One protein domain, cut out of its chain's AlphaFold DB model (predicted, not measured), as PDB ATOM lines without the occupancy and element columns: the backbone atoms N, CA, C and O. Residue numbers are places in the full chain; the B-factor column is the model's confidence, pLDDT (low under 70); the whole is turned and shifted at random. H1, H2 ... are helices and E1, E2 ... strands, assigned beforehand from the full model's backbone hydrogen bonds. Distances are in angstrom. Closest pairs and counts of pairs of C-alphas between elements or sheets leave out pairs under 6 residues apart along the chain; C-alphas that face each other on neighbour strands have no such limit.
ATOM      1  N   ASP A 247     -42.245 -42.979 -20.797       67.62
ATOM      2  CA  ASP A 247     -41.529 -41.850 -20.171       67.62
ATOM      3  C   ASP A 247     -40.062 -42.226 -19.835       67.62
ATOM      4  O   ASP A 247     -39.544 -41.963 -18.744       67.62
ATOM      5  N   LEU A 248     -39.377 -42.934 -20.736       67.69
ATOM      6  CA  LEU A 248     -37.996 -43.313 -20.559       67.69
ATOM      7  C   LEU A 248     -37.143 -42.064 -20.786       67.69
ATOM      8  O   LEU A 248     -37.245 -41.412 -21.828       67.69
ATOM      9  N   PRO A 249     -36.290 -41.712 -19.815       70.38
ATOM     10  CA  PRO A 249     -35.340 -40.638 -19.999       70.38
ATOM     11  C   PRO A 249     -34.439 -40.938 -21.202       70.38
ATOM     12  O   PRO A 249     -34.146 -42.110 -21.454       70.38
ATOM     13  N   PRO A 250     -33.910 -39.905 -21.884       74.38
ATOM     14  CA  PRO A 250     -32.866 -40.108 -22.876       74.38
ATOM     15  C   PRO A 250     -31.710 -40.879 -22.233       74.38
ATOM     16  O   PRO A 250     -31.117 -40.434 -21.237       74.38
ATOM     17  N   PHE A 251     -31.423 -42.057 -22.780       79.31
ATOM     18  CA  PHE A 251     -30.358 -42.929 -22.315       79.31
ATOM     19  C   PHE A 251     -29.371 -43.232 -23.435       79.31
ATOM     20  O   PHE A 251     -29.703 -43.158 -24.614       79.31
ATOM     21  N   VAL A 252     -28.147 -43.563 -23.039       82.31
ATOM     22  CA  VAL A 252     -27.074 -43.978 -23.946       82.31
ATOM     23  C   VAL A 252     -26.588 -45.345 -23.531       82.31
ATOM     24  O   VAL A 252     -26.255 -45.566 -22.359       82.31
ATOM     25  N   THR A 253     -26.506 -46.252 -24.494       83.75
ATOM     26  CA  THR A 253     -25.817 -47.520 -24.304       83.75
ATOM     27  C   THR A 253     -24.338 -47.357 -24.654       83.75
ATOM     28  O   THR A 253     -23.967 -46.699 -25.622       83.75
ATOM     29  N   VAL A 254     -23.458 -47.894 -23.808       83.69
ATOM     30  CA  VAL A 254     -22.006 -47.819 -23.999       83.69
ATOM     31  C   VAL A 254     -21.497 -49.202 -24.417       83.69
ATOM     32  O   VAL A 254     -21.580 -50.140 -23.612       83.69
ATOM     33  N   PRO A 255     -20.952 -49.347 -25.643       84.44
ATOM     34  CA  PRO A 255     -20.456 -50.620 -26.154       84.44
ATOM     35  C   PRO A 255     -19.404 -51.286 -25.246       84.44
ATOM     36  O   PRO A 255     -18.594 -50.581 -24.625       84.44
ATOM     37  N   PRO A 256     -19.327 -52.633 -25.218       84.38
ATOM     38  CA  PRO A 256     -18.407 -53.381 -24.355       84.38
ATOM     39  C   PRO A 256     -16.941 -52.949 -24.427       84.38
ATOM     40  O   PRO A 256     -16.286 -52.815 -23.393       84.38
ATOM     41  N   LEU A 257     -16.433 -52.672 -25.632       82.38
ATOM     42  CA  LEU A 257     -15.046 -52.243 -25.844       82.38
ATOM     43  C   LEU A 257     -14.735 -50.907 -25.153       82.38
ATOM     44  O   LEU A 257     -13.666 -50.751 -24.567       82.38
ATOM     45  N   ILE A 258     -15.679 -49.960 -25.175       80.88
ATOM     46  CA  ILE A 258     -15.520 -48.659 -24.509       80.88
ATOM     47  C   ILE A 258     -15.593 -48.847 -22.991       80.88
ATOM     48  O   ILE A 258     -14.792 -48.276 -22.251       80.88
ATOM     49  N   THR A 259     -16.496 -49.706 -22.517       80.81
ATOM     50  CA  THR A 259     -16.608 -50.035 -21.091       80.81
ATOM     51  C   THR A 259     -15.332 -50.695 -20.559       80.81
ATOM     52  O   THR A 259     -14.840 -50.302 -19.501       80.81
ATOM     53  N   HIS A 260     -14.756 -51.653 -21.294       82.38
ATOM     54  CA  HIS A 260     -13.462 -52.259 -20.962       82.38
ATOM     55  C   HIS A 260     -12.384 -51.178 -20.838       82.38
ATOM     56  O   HIS A 260     -11.686 -51.110 -19.823       82.38
ATOM     57  N   ASP A 261     -12.278 -50.311 -21.847       81.75
ATOM     58  CA  ASP A 261     -11.329 -49.202 -21.865       81.75
ATOM     59  C   ASP A 261     -11.451 -48.319 -20.614       81.75
ATOM     60  O   ASP A 261     -10.442 -48.005 -19.987       81.75
ATOM     61  N   ILE A 262     -12.670 -47.958 -20.208       81.75
ATOM     62  CA  ILE A 262     -12.920 -47.141 -19.012       81.75
ATOM     63  C   ILE A 262     -12.494 -47.883 -17.735       81.75
ATOM     64  O   ILE A 262     -11.787 -47.320 -16.897       81.75
ATOM     65  N   LEU A 263     -12.885 -49.153 -17.585       79.62
ATOM     66  CA  LEU A 263     -12.642 -49.931 -16.365       79.62
ATOM     67  C   LEU A 263     -11.153 -50.226 -16.131       79.62
ATOM     68  O   LEU A 263     -10.682 -50.163 -14.995       79.62
ATOM     69  N   HIS A 264     -10.397 -50.522 -17.189       75.88
ATOM     70  CA  HIS A 264      -8.989 -50.909 -17.071       75.88
ATOM     71  C   HIS A 264      -8.012 -49.718 -17.080       75.88
ATOM     72  O   HIS A 264      -6.874 -49.851 -16.613       75.88
ATOM     73  N   ARG A 265      -8.440 -48.531 -17.532       69.00
ATOM     74  CA  ARG A 265      -7.593 -47.321 -17.577       69.00
ATOM     75  C   ARG A 265      -7.234 -46.722 -16.231       69.00
ATOM     76  O   ARG A 265      -6.193 -46.084 -16.136       69.00
ATOM     77  N   HIS A 266      -7.998 -46.978 -15.173       55.53
ATOM     78  CA  HIS A 266      -7.666 -46.461 -13.840       55.53
ATOM     79  C   HIS A 266      -6.338 -46.992 -13.262       55.53
ATOM     80  O   HIS A 266      -5.919 -46.543 -12.198       55.53
ATOM     81  N   SER A 267      -5.663 -47.918 -13.951       55.16
ATOM     82  CA  SER A 267      -4.396 -48.513 -13.517       55.16
ATOM     83  C   SER A 267      -3.145 -48.038 -14.270       55.16
ATOM     84  O   SER A 267      -2.041 -48.325 -13.812       55.16
ATOM     85  N   LEU A 268      -3.264 -47.334 -15.405       53.06
ATOM     86  CA  LEU A 268      -2.116 -46.998 -16.261       53.06
ATOM     87  C   LEU A 268      -2.307 -45.623 -16.917       53.06
ATOM     88  O   LEU A 268      -3.351 -45.376 -17.509       53.06
ATOM     89  N   ASP A 269      -1.276 -44.780 -16.854       63.44
ATOM     90  CA  ASP A 269      -1.161 -43.399 -17.367       63.44
ATOM     91  C   ASP A 269      -1.241 -43.310 -18.916       63.44
ATOM     92  O   ASP A 269      -0.343 -42.818 -19.601       63.44
ATOM     93  N   ARG A 270      -2.273 -43.918 -19.512       63.59
ATOM     94  CA  ARG A 270      -2.455 -44.061 -20.961       63.59
ATOM     95  C   ARG A 270      -3.362 -42.965 -21.507       63.59
ATOM     96  O   ARG A 270      -4.392 -42.641 -20.923       63.59
ATOM     97  N   GLN A 271      -2.990 -42.460 -22.681       75.81
ATOM     98  CA  GLN A 271      -3.759 -41.491 -23.457       75.81
ATOM     99  C   GLN A 271      -5.207 -41.970 -23.664       75.81
ATOM    100  O   GLN A 271      -5.447 -43.131 -24.012       75.81
ATOM    101  N   ILE A 272      -6.169 -41.072 -23.437       68.25
ATOM    102  CA  ILE A 272      -7.600 -41.344 -23.603       68.25
ATOM    103  C   ILE A 272      -7.865 -41.666 -25.083       68.25
ATOM    104  O   ILE A 272      -7.564 -40.856 -25.958       68.25
ATOM    105  N   SER A 273      -8.405 -42.856 -25.378       78.62
ATOM    106  CA  SER A 273      -8.946 -43.173 -26.710       78.62
ATOM    107  C   SER A 273      -9.960 -42.106 -27.115       78.62
ATOM    108  O   SER A 273     -10.821 -41.795 -26.288       78.62
ATOM    109  N   PRO A 274      -9.928 -41.624 -28.370       81.75
ATOM    110  CA  PRO A 274     -10.889 -40.651 -28.884       81.75
ATOM    111  C   PRO A 274     -12.343 -40.985 -28.528       81.75
ATOM    112  O   PRO A 274     -13.055 -40.125 -28.042       81.75
ATOM    113  N   ARG A 275     -12.738 -42.266 -28.586       77.12
ATOM    114  CA  ARG A 275     -14.108 -42.708 -28.255       77.12
ATOM    115  C   ARG A 275     -14.534 -42.432 -26.809       77.12
ATOM    116  O   ARG A 275     -15.710 -42.223 -26.544       77.12
ATOM    117  N   VAL A 276     -13.593 -42.480 -25.862       80.56
ATOM    118  CA  VAL A 276     -13.876 -42.149 -24.456       80.56
ATOM    119  C   VAL A 276     -13.959 -40.635 -24.281       80.56
ATOM    120  O   VAL A 276     -14.810 -40.179 -23.531       80.56
ATOM    121  N   ALA A 277     -13.136 -39.868 -25.003       82.44
ATOM    122  CA  ALA A 277     -13.225 -38.409 -25.007       82.44
ATOM    123  C   ALA A 277     -14.553 -37.926 -25.618       82.44
ATOM    124  O   ALA A 277     -15.198 -37.061 -25.035       82.44
ATOM    125  N   ASP A 278     -15.008 -38.544 -26.713       80.75
ATOM    126  CA  ASP A 278     -16.307 -38.254 -27.334       80.75
ATOM    127  C   ASP A 278     -17.461 -38.550 -26.361       80.75
ATOM    128  O   ASP A 278     -18.386 -37.753 -26.216       80.75
ATOM    129  N   LEU A 279     -17.391 -39.676 -25.636       81.62
ATOM    130  CA  LEU A 279     -18.369 -40.015 -24.601       81.62
ATOM    131  C   LEU A 279     -18.327 -39.019 -23.432       81.62
ATOM    132  O   LEU A 279     -19.379 -38.638 -22.922       81.62
ATOM    133  N   GLU A 280     -17.139 -38.591 -22.998       82.19
ATOM    134  CA  GLU A 280     -16.986 -37.558 -21.972       82.19
ATOM    135  C   GLU A 280     -17.607 -36.238 -22.428       82.19
ATOM    136  O   GLU A 280     -18.399 -35.663 -21.685       82.19
ATOM    137  N   GLU A 281     -17.310 -35.765 -23.636       84.00
ATOM    138  CA  GLU A 281     -17.927 -34.564 -24.206       84.00
ATOM    139  C   GLU A 281     -19.453 -34.703 -24.251       84.00
ATOM    140  O   GLU A 281     -20.170 -33.811 -23.788       84.00
ATOM    141  N   PHE A 282     -19.954 -35.864 -24.681       79.81
ATOM    142  CA  PHE A 282     -21.382 -36.161 -24.700       79.81
ATOM    143  C   PHE A 282     -22.011 -36.110 -23.300       79.81
ATOM    144  O   PHE A 282     -23.072 -35.516 -23.123       79.81
ATOM    145  N   ILE A 283     -21.337 -36.638 -22.271       80.81
ATOM    146  CA  ILE A 283     -21.766 -36.530 -20.866       80.81
ATOM    147  C   ILE A 283     -21.841 -35.059 -20.417       80.81
ATOM    148  O   ILE A 283     -22.766 -34.688 -19.686       80.81
ATOM    149  N   HIS A 284     -20.895 -34.214 -20.841       82.44
ATOM    150  CA  HIS A 284     -20.837 -32.806 -20.435       82.44
ATOM    151  C   HIS A 284     -21.972 -31.953 -21.015       82.44
ATOM    152  O   HIS A 284     -22.346 -30.967 -20.376       82.44
ATOM    153  N   THR A 285     -22.557 -32.335 -22.157       84.00
ATOM    154  CA  THR A 285     -23.739 -31.643 -22.716       84.00
ATOM    155  C   THR A 285     -24.918 -31.648 -21.739       84.00
ATOM    156  O   THR A 285     -25.669 -30.679 -21.650       84.00
ATOM    157  N   GLY A 286     -25.036 -32.705 -20.927       77.94
ATOM    158  CA  GLY A 286     -26.114 -32.864 -19.960       77.94
ATOM    159  C   GLY A 286     -27.445 -33.312 -20.562       77.94
ATOM    160  O   GLY A 286     -28.417 -33.374 -19.811       77.94
ATOM    161  N   ASP A 287     -27.474 -33.648 -21.853       78.88
ATOM    162  CA  ASP A 287     -28.678 -34.081 -22.574       78.88
ATOM    163  C   ASP A 287     -29.059 -35.541 -22.270       78.88
ATOM    164  O   ASP A 287     -30.178 -35.977 -22.537       78.88
ATOM    165  N   VAL A 288     -28.147 -36.299 -21.653       76.88
ATOM    166  CA  VAL A 288     -28.347 -37.703 -21.280       76.88
ATOM    167  C   VAL A 288     -28.659 -37.826 -19.797       76.88
ATOM    168  O   VAL A 288     -27.920 -37.353 -18.926       76.88
ATOM    169  N   MET A 289     -29.743 -38.532 -19.495       77.62
ATOM    170  CA  MET A 289     -30.215 -38.760 -18.131       77.62
ATOM    171  C   MET A 289     -29.748 -40.107 -17.572       77.62
ATOM    172  O   MET A 289     -29.621 -40.246 -16.353       77.62
ATOM    173  N   GLN A 290     -29.429 -41.075 -18.435       83.12
ATOM    174  CA  GLN A 290     -28.997 -42.411 -18.028       83.12
ATOM    175  C   GLN A 290     -27.924 -42.997 -18.958       83.12
ATOM    176  O   GLN A 290     -28.007 -42.897 -20.176       83.12
ATOM    177  N   PHE A 291     -26.936 -43.665 -18.368       83.81
ATOM    178  CA  PHE A 291     -25.919 -44.439 -19.075       83.81
ATOM    179  C   PHE A 291     -26.048 -45.911 -18.716       83.81
ATOM    180  O   PHE A 291     -26.125 -46.259 -17.535       83.81
ATOM    181  N   THR A 292     -26.016 -46.766 -19.728       86.56
ATOM    182  CA  THR A 292     -26.012 -48.220 -19.571       86.56
ATOM    183  C   THR A 292     -24.692 -48.761 -20.094       86.56
ATOM    184  O   THR A 292     -24.440 -48.752 -21.296       86.56
ATOM    185  N   PHE A 293     -23.841 -49.239 -19.193       88.31
ATOM    186  CA  PHE A 293     -22.567 -49.863 -19.538       88.31
ATOM    187  C   PHE A 293     -22.743 -51.371 -19.600       88.31
ATOM    188  O   PHE A 293     -23.129 -51.983 -18.605       88.31
ATOM    189  N   ILE A 294     -22.417 -51.982 -20.736       89.81
ATOM    190  CA  ILE A 294     -22.338 -53.439 -20.829       89.81
ATOM    191  C   ILE A 294     -20.884 -53.864 -20.658       89.81
ATOM    192  O   ILE A 294     -19.990 -53.316 -21.300       89.81
ATOM    193  N   THR A 295     -20.629 -54.827 -19.776       89.38
ATOM    194  CA  THR A 295     -19.283 -55.346 -19.519       89.38
ATOM    195  C   THR A 295     -19.271 -56.863 -19.451       89.38
ATOM    196  O   THR A 295     -20.238 -57.495 -19.025       89.38
ATOM    197  N   HIS A 296     -18.144 -57.435 -19.861       88.19
ATOM    198  CA  HIS A 296     -17.882 -58.857 -19.771       88.19
ATOM    199  C   HIS A 296     -17.067 -59.149 -18.504       88.19
ATOM    200  O   HIS A 296     -15.879 -58.834 -18.415       88.19
ATOM    201  N   VAL A 297     -17.709 -59.730 -17.494       86.94
ATOM    202  CA  VAL A 297     -17.106 -60.046 -16.196       86.94
ATOM    203  C   VAL A 297     -16.487 -61.442 -16.249       86.94
ATOM    204  O   VAL A 297     -17.129 -62.402 -16.666       86.94
ATOM    205  N   ASN A 298     -15.228 -61.565 -15.812       85.06
ATOM    206  CA  ASN A 298     -14.487 -62.832 -15.698       85.06
ATOM    207  C   ASN A 298     -14.382 -63.669 -16.987       85.06
ATOM    208  O   ASN A 298     -14.073 -64.858 -16.924       85.06
ATOM    209  N   GLY A 299     -14.606 -63.069 -18.156       83.44
ATOM    210  CA  GLY A 299     -14.499 -63.776 -19.429       83.44
ATOM    211  C   GLY A 299     -15.641 -64.758 -19.715       83.44
ATOM    212  O   GLY A 299     -15.505 -65.551 -20.643       83.44
ATOM    213  N   ASN A 300     -16.731 -64.740 -18.938       86.44
ATOM    214  CA  ASN A 300     -17.842 -65.679 -19.119       86.44
ATOM    215  C   ASN A 300     -19.224 -65.152 -18.698       86.44
ATOM    216  O   ASN A 300     -20.140 -65.953 -18.542       86.44
ATOM    217  N   HIS A 301     -19.385 -63.857 -18.430       88.31
ATOM    218  CA  HIS A 301     -20.672 -63.318 -18.002       88.31
ATOM    219  C   HIS A 301     -20.873 -61.890 -18.491       88.31
ATOM    220  O   HIS A 301     -20.001 -61.041 -18.320       88.31
ATOM    221  N   TRP A 302     -22.041 -61.617 -19.066       91.44
ATOM    222  CA  TRP A 302     -22.438 -60.282 -19.493       91.44
ATOM    223  C   TRP A 302     -23.226 -59.587 -18.386       91.44
ATOM    224  O   TRP A 302     -24.250 -60.095 -17.938       91.44
ATOM    225  N   THR A 303     -22.762 -58.407 -17.979       90.06
ATOM    226  CA  THR A 303     -23.420 -57.582 -16.962       90.06
ATOM    227  C   THR A 303     -23.756 -56.215 -17.538       90.06
ATOM    228  O   THR A 303     -22.923 -55.598 -18.202       90.06
ATOM    229  N   ALA A 304     -24.953 -55.720 -17.228       90.50
ATOM    230  CA  ALA A 304     -25.352 -54.343 -17.484       90.50
ATOM    231  C   ALA A 304     -25.262 -53.515 -16.193       90.50
ATOM    232  O   ALA A 304     -25.803 -53.901 -15.154       90.50
ATOM    233  N   LEU A 305     -24.589 -52.369 -16.261       87.19
ATOM    234  CA  LEU A 305     -24.520 -51.377 -15.195       87.19
ATOM    235  C   LEU A 305     -25.255 -50.114 -15.643       87.19
ATOM    236  O   LEU A 305     -24.794 -49.400 -16.530       87.19
ATOM    237  N   ASN A 306     -26.369 -49.819 -14.981       84.12
ATOM    238  CA  ASN A 306     -27.163 -48.620 -15.234       84.12
ATOM    239  C   ASN A 306     -26.766 -47.514 -14.253       84.12
ATOM    240  O   ASN A 306     -26.737 -47.741 -13.043       84.12
ATOM    241  N   ARG A 307     -26.492 -46.310 -14.759       81.38
ATOM    242  CA  ARG A 307     -26.135 -45.144 -13.948       81.38
ATOM    243  C   ARG A 307     -26.901 -43.901 -14.382       81.38
ATOM    244  O   ARG A 307     -26.946 -43.573 -15.560       81.38
ATOM    245  N   TRP A 308     -27.446 -43.178 -13.411       73.69
ATOM    246  CA  TRP A 308     -28.233 -41.967 -13.637       73.69
ATOM    247  C   TRP A 308     -27.354 -40.708 -13.574       73.69
ATOM    248  O   TRP A 308     -26.468 -40.577 -12.720       73.69
ATOM    249  N   SER A 309     -27.572 -39.758 -14.487       65.44
ATOM    250  CA  SER A 309     -26.696 -38.591 -14.659       65.44
ATOM    251  C   SER A 309     -26.798 -37.574 -13.514       65.44
ATOM    252  O   SER A 309     -25.809 -36.890 -13.229       65.44
ATOM    253  N   MET A 310     -27.913 -37.545 -12.765       55.94
ATOM    254  CA  MET A 310     -28.057 -36.685 -11.577       55.94
ATOM    255  C   MET A 310     -26.990 -36.969 -10.502       55.94
ATOM    256  O   MET A 310     -26.506 -36.036  -9.863       55.94
ATOM    257  N   GLU A 311     -26.539 -38.220 -10.360       52.25
ATOM    258  CA  GLU A 311     -25.425 -38.587  -9.466       52.25
ATOM    259  C   GLU A 311     -24.043 -38.364 -10.111       52.25
ATOM    260  O   GLU A 311     -23.031 -38.194  -9.427       52.25
ATOM    261  N   THR A 312     -23.981 -38.356 -11.443       50.75
ATOM    262  CA  THR A 312     -22.724 -38.308 -12.202       50.75
ATOM    263  C   THR A 312     -22.163 -36.885 -12.272       50.75
ATOM    264  O   THR A 312     -20.949 -36.720 -12.146       50.75
ATOM    265  N   ARG A 313     -23.025 -35.852 -12.328       49.28
ATOM    266  CA  ARG A 313     -22.593 -34.445 -12.176       49.28
ATOM    267  C   ARG A 313     -21.872 -34.215 -10.847       49.28
ATOM    268  O   ARG A 313     -20.809 -33.613 -10.841       49.28
ATOM    269  N   TRP A 314     -22.374 -34.769  -9.741       42.38
ATOM    270  CA  TRP A 314     -21.711 -34.652  -8.437       42.38
ATOM    271  C   TRP A 314     -20.360 -35.380  -8.391       42.38
ATOM    272  O   TRP A 314     -19.371 -34.814  -7.938       42.38
ATOM    273  N   ALA A 315     -20.272 -36.613  -8.898       47.41
ATOM    274  CA  ALA A 315     -19.042 -37.405  -8.809       47.41
ATOM    275  C   ALA A 315     -17.915 -36.929  -9.749       47.41
ATOM    276  O   ALA A 315     -16.747 -36.938  -9.355       47.41
ATOM    277  N   VAL A 316     -18.242 -36.509 -10.977       44.59
ATOM    278  CA  VAL A 316     -17.257 -36.025 -11.964       44.59
ATOM    279  C   VAL A 316     -16.784 -34.613 -11.609       44.59
ATOM    280  O   VAL A 316     -15.582 -34.348 -11.619       44.59
ATOM    281  N   GLN A 317     -17.695 -33.733 -11.182       41.78
ATOM    282  CA  GLN A 317     -17.359 -32.367 -10.779       41.78
ATOM    283  C   GLN A 317     -16.577 -32.333  -9.452       41.78
ATOM    284  O   GLN A 317     -15.642 -31.545  -9.328       41.78
ATOM    285  N   CYS A 318     -16.845 -33.242  -8.500       36.50
ATOM    286  CA  CYS A 318     -16.008 -33.400  -7.301       36.50
ATOM    287  C   CYS A 318     -14.619 -33.995  -7.599       36.50
ATOM    288  O   CYS A 318     -13.649 -33.569  -6.977       36.50
ATOM    289  N   ARG A 319     -14.479 -34.934  -8.551       38.25
ATOM    290  CA  ARG A 319     -13.167 -35.526  -8.896       38.25
ATOM    291  C   ARG A 319     -12.272 -34.613  -9.733       38.25
ATOM    292  O   ARG A 319     -11.062 -34.657  -9.552       38.25
ATOM    293  N   MET A 320     -12.835 -33.792 -10.621       37.34
ATOM    294  CA  MET A 320     -12.036 -32.826 -11.389       37.34
ATOM    295  C   MET A 320     -11.670 -31.576 -10.570       37.34
ATOM    296  O   MET A 320     -10.619 -30.987 -10.807       37.34
ATOM    297  N   ALA A 321     -12.494 -31.174  -9.592       39.19
ATOM    298  CA  ALA A 321     -12.221 -30.004  -8.748       39.19
ATOM    299  C   ALA A 321     -11.323 -30.306  -7.533       39.19
ATOM    300  O   ALA A 321     -10.645 -29.408  -7.032       39.19
ATOM    301  N   CYS A 322     -11.295 -31.549  -7.050       35.47
ATOM    302  CA  CYS A 322     -10.501 -31.942  -5.892       35.47
ATOM    303  C   CYS A 322      -9.559 -33.086  -6.269       35.47
ATOM    304  O   CYS A 322      -9.929 -34.254  -6.218       35.47
TER     305      CYS A 322
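This is residues 247 to 322 of the 342 residues of an uncharacterized protein of Tulasnella calospora MUT 4182 (UniProt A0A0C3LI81). A narrow wall of three strands, formed by the long hairpin of E2 and E3 with the short E1 beside E2, has three helices to one side of it. H1 and H2 meet at about a right angle, while H3 runs off from the end of E3, its residues 317 to 321 sticking out. The 76 printed residues hold E1, H1, H2, E2, E3 and H3 along the chain, a mixed class of helices and strands; the sheet order E1, E2, E3 is mixed. The whole is compact, with a radius of gyration of the C-alphas of 13.1 A and spans of 34 by 32 by 21 A.

Begin at E1, residues 251 to 254, an edge strand parallel to E2, residues 290 to 297; N 252 and O 290 are within hydrogen-bond range at 2.9 A. E2 and E3, residues 301 to 308, form an antiparallel hairpin, with N 293 and O 305 at 2.8 A. E1, H1 and H2, E2 make a strand-helix-strand unit, two parallel neighbour strands joined through helices, with a right-handed crossover. H1, residues 256 to 265, stands only just at the sheet's level, its height over the sheet 3.7 A. H2, residues 274 to 285, touches H1 with residues 275 to 276 alone, about perpendicular at 88 degrees; their closest C-alphas, of Ile 258 and Val 276, are 6.7 A apart. H2 only grazes the sheet, as does H3, residues 309 to 321. H1 and H3 are apart. Every O i to N i+4 pair is within hydrogen-bond range in H1 and H2; in H3, 8 of 9 are.

Find C-alpha 251 at (-30.358, -42.929, -22.315), where E1 begins its 9.8 A. H1 then covers 14.1 A and H2 16.9 A. Look for E2 from C-alpha 290 at (-28.997, -42.411, -18.028), 21.3 A long; E3 returns over 23.1 A. H3, 17.8 A, ends at C-alpha 321 at (-12.221, -30.004, -8.748).

The C-alphas of Asp 247 and Asp 269, the two farthest apart, are 40.5 A apart. The printed part has no cut, and no link is long. Residues 264 to 271 stand free. The model's pLDDT is under 70 at residues 247 to 248, 265 to 270, 272 and 309 to 322.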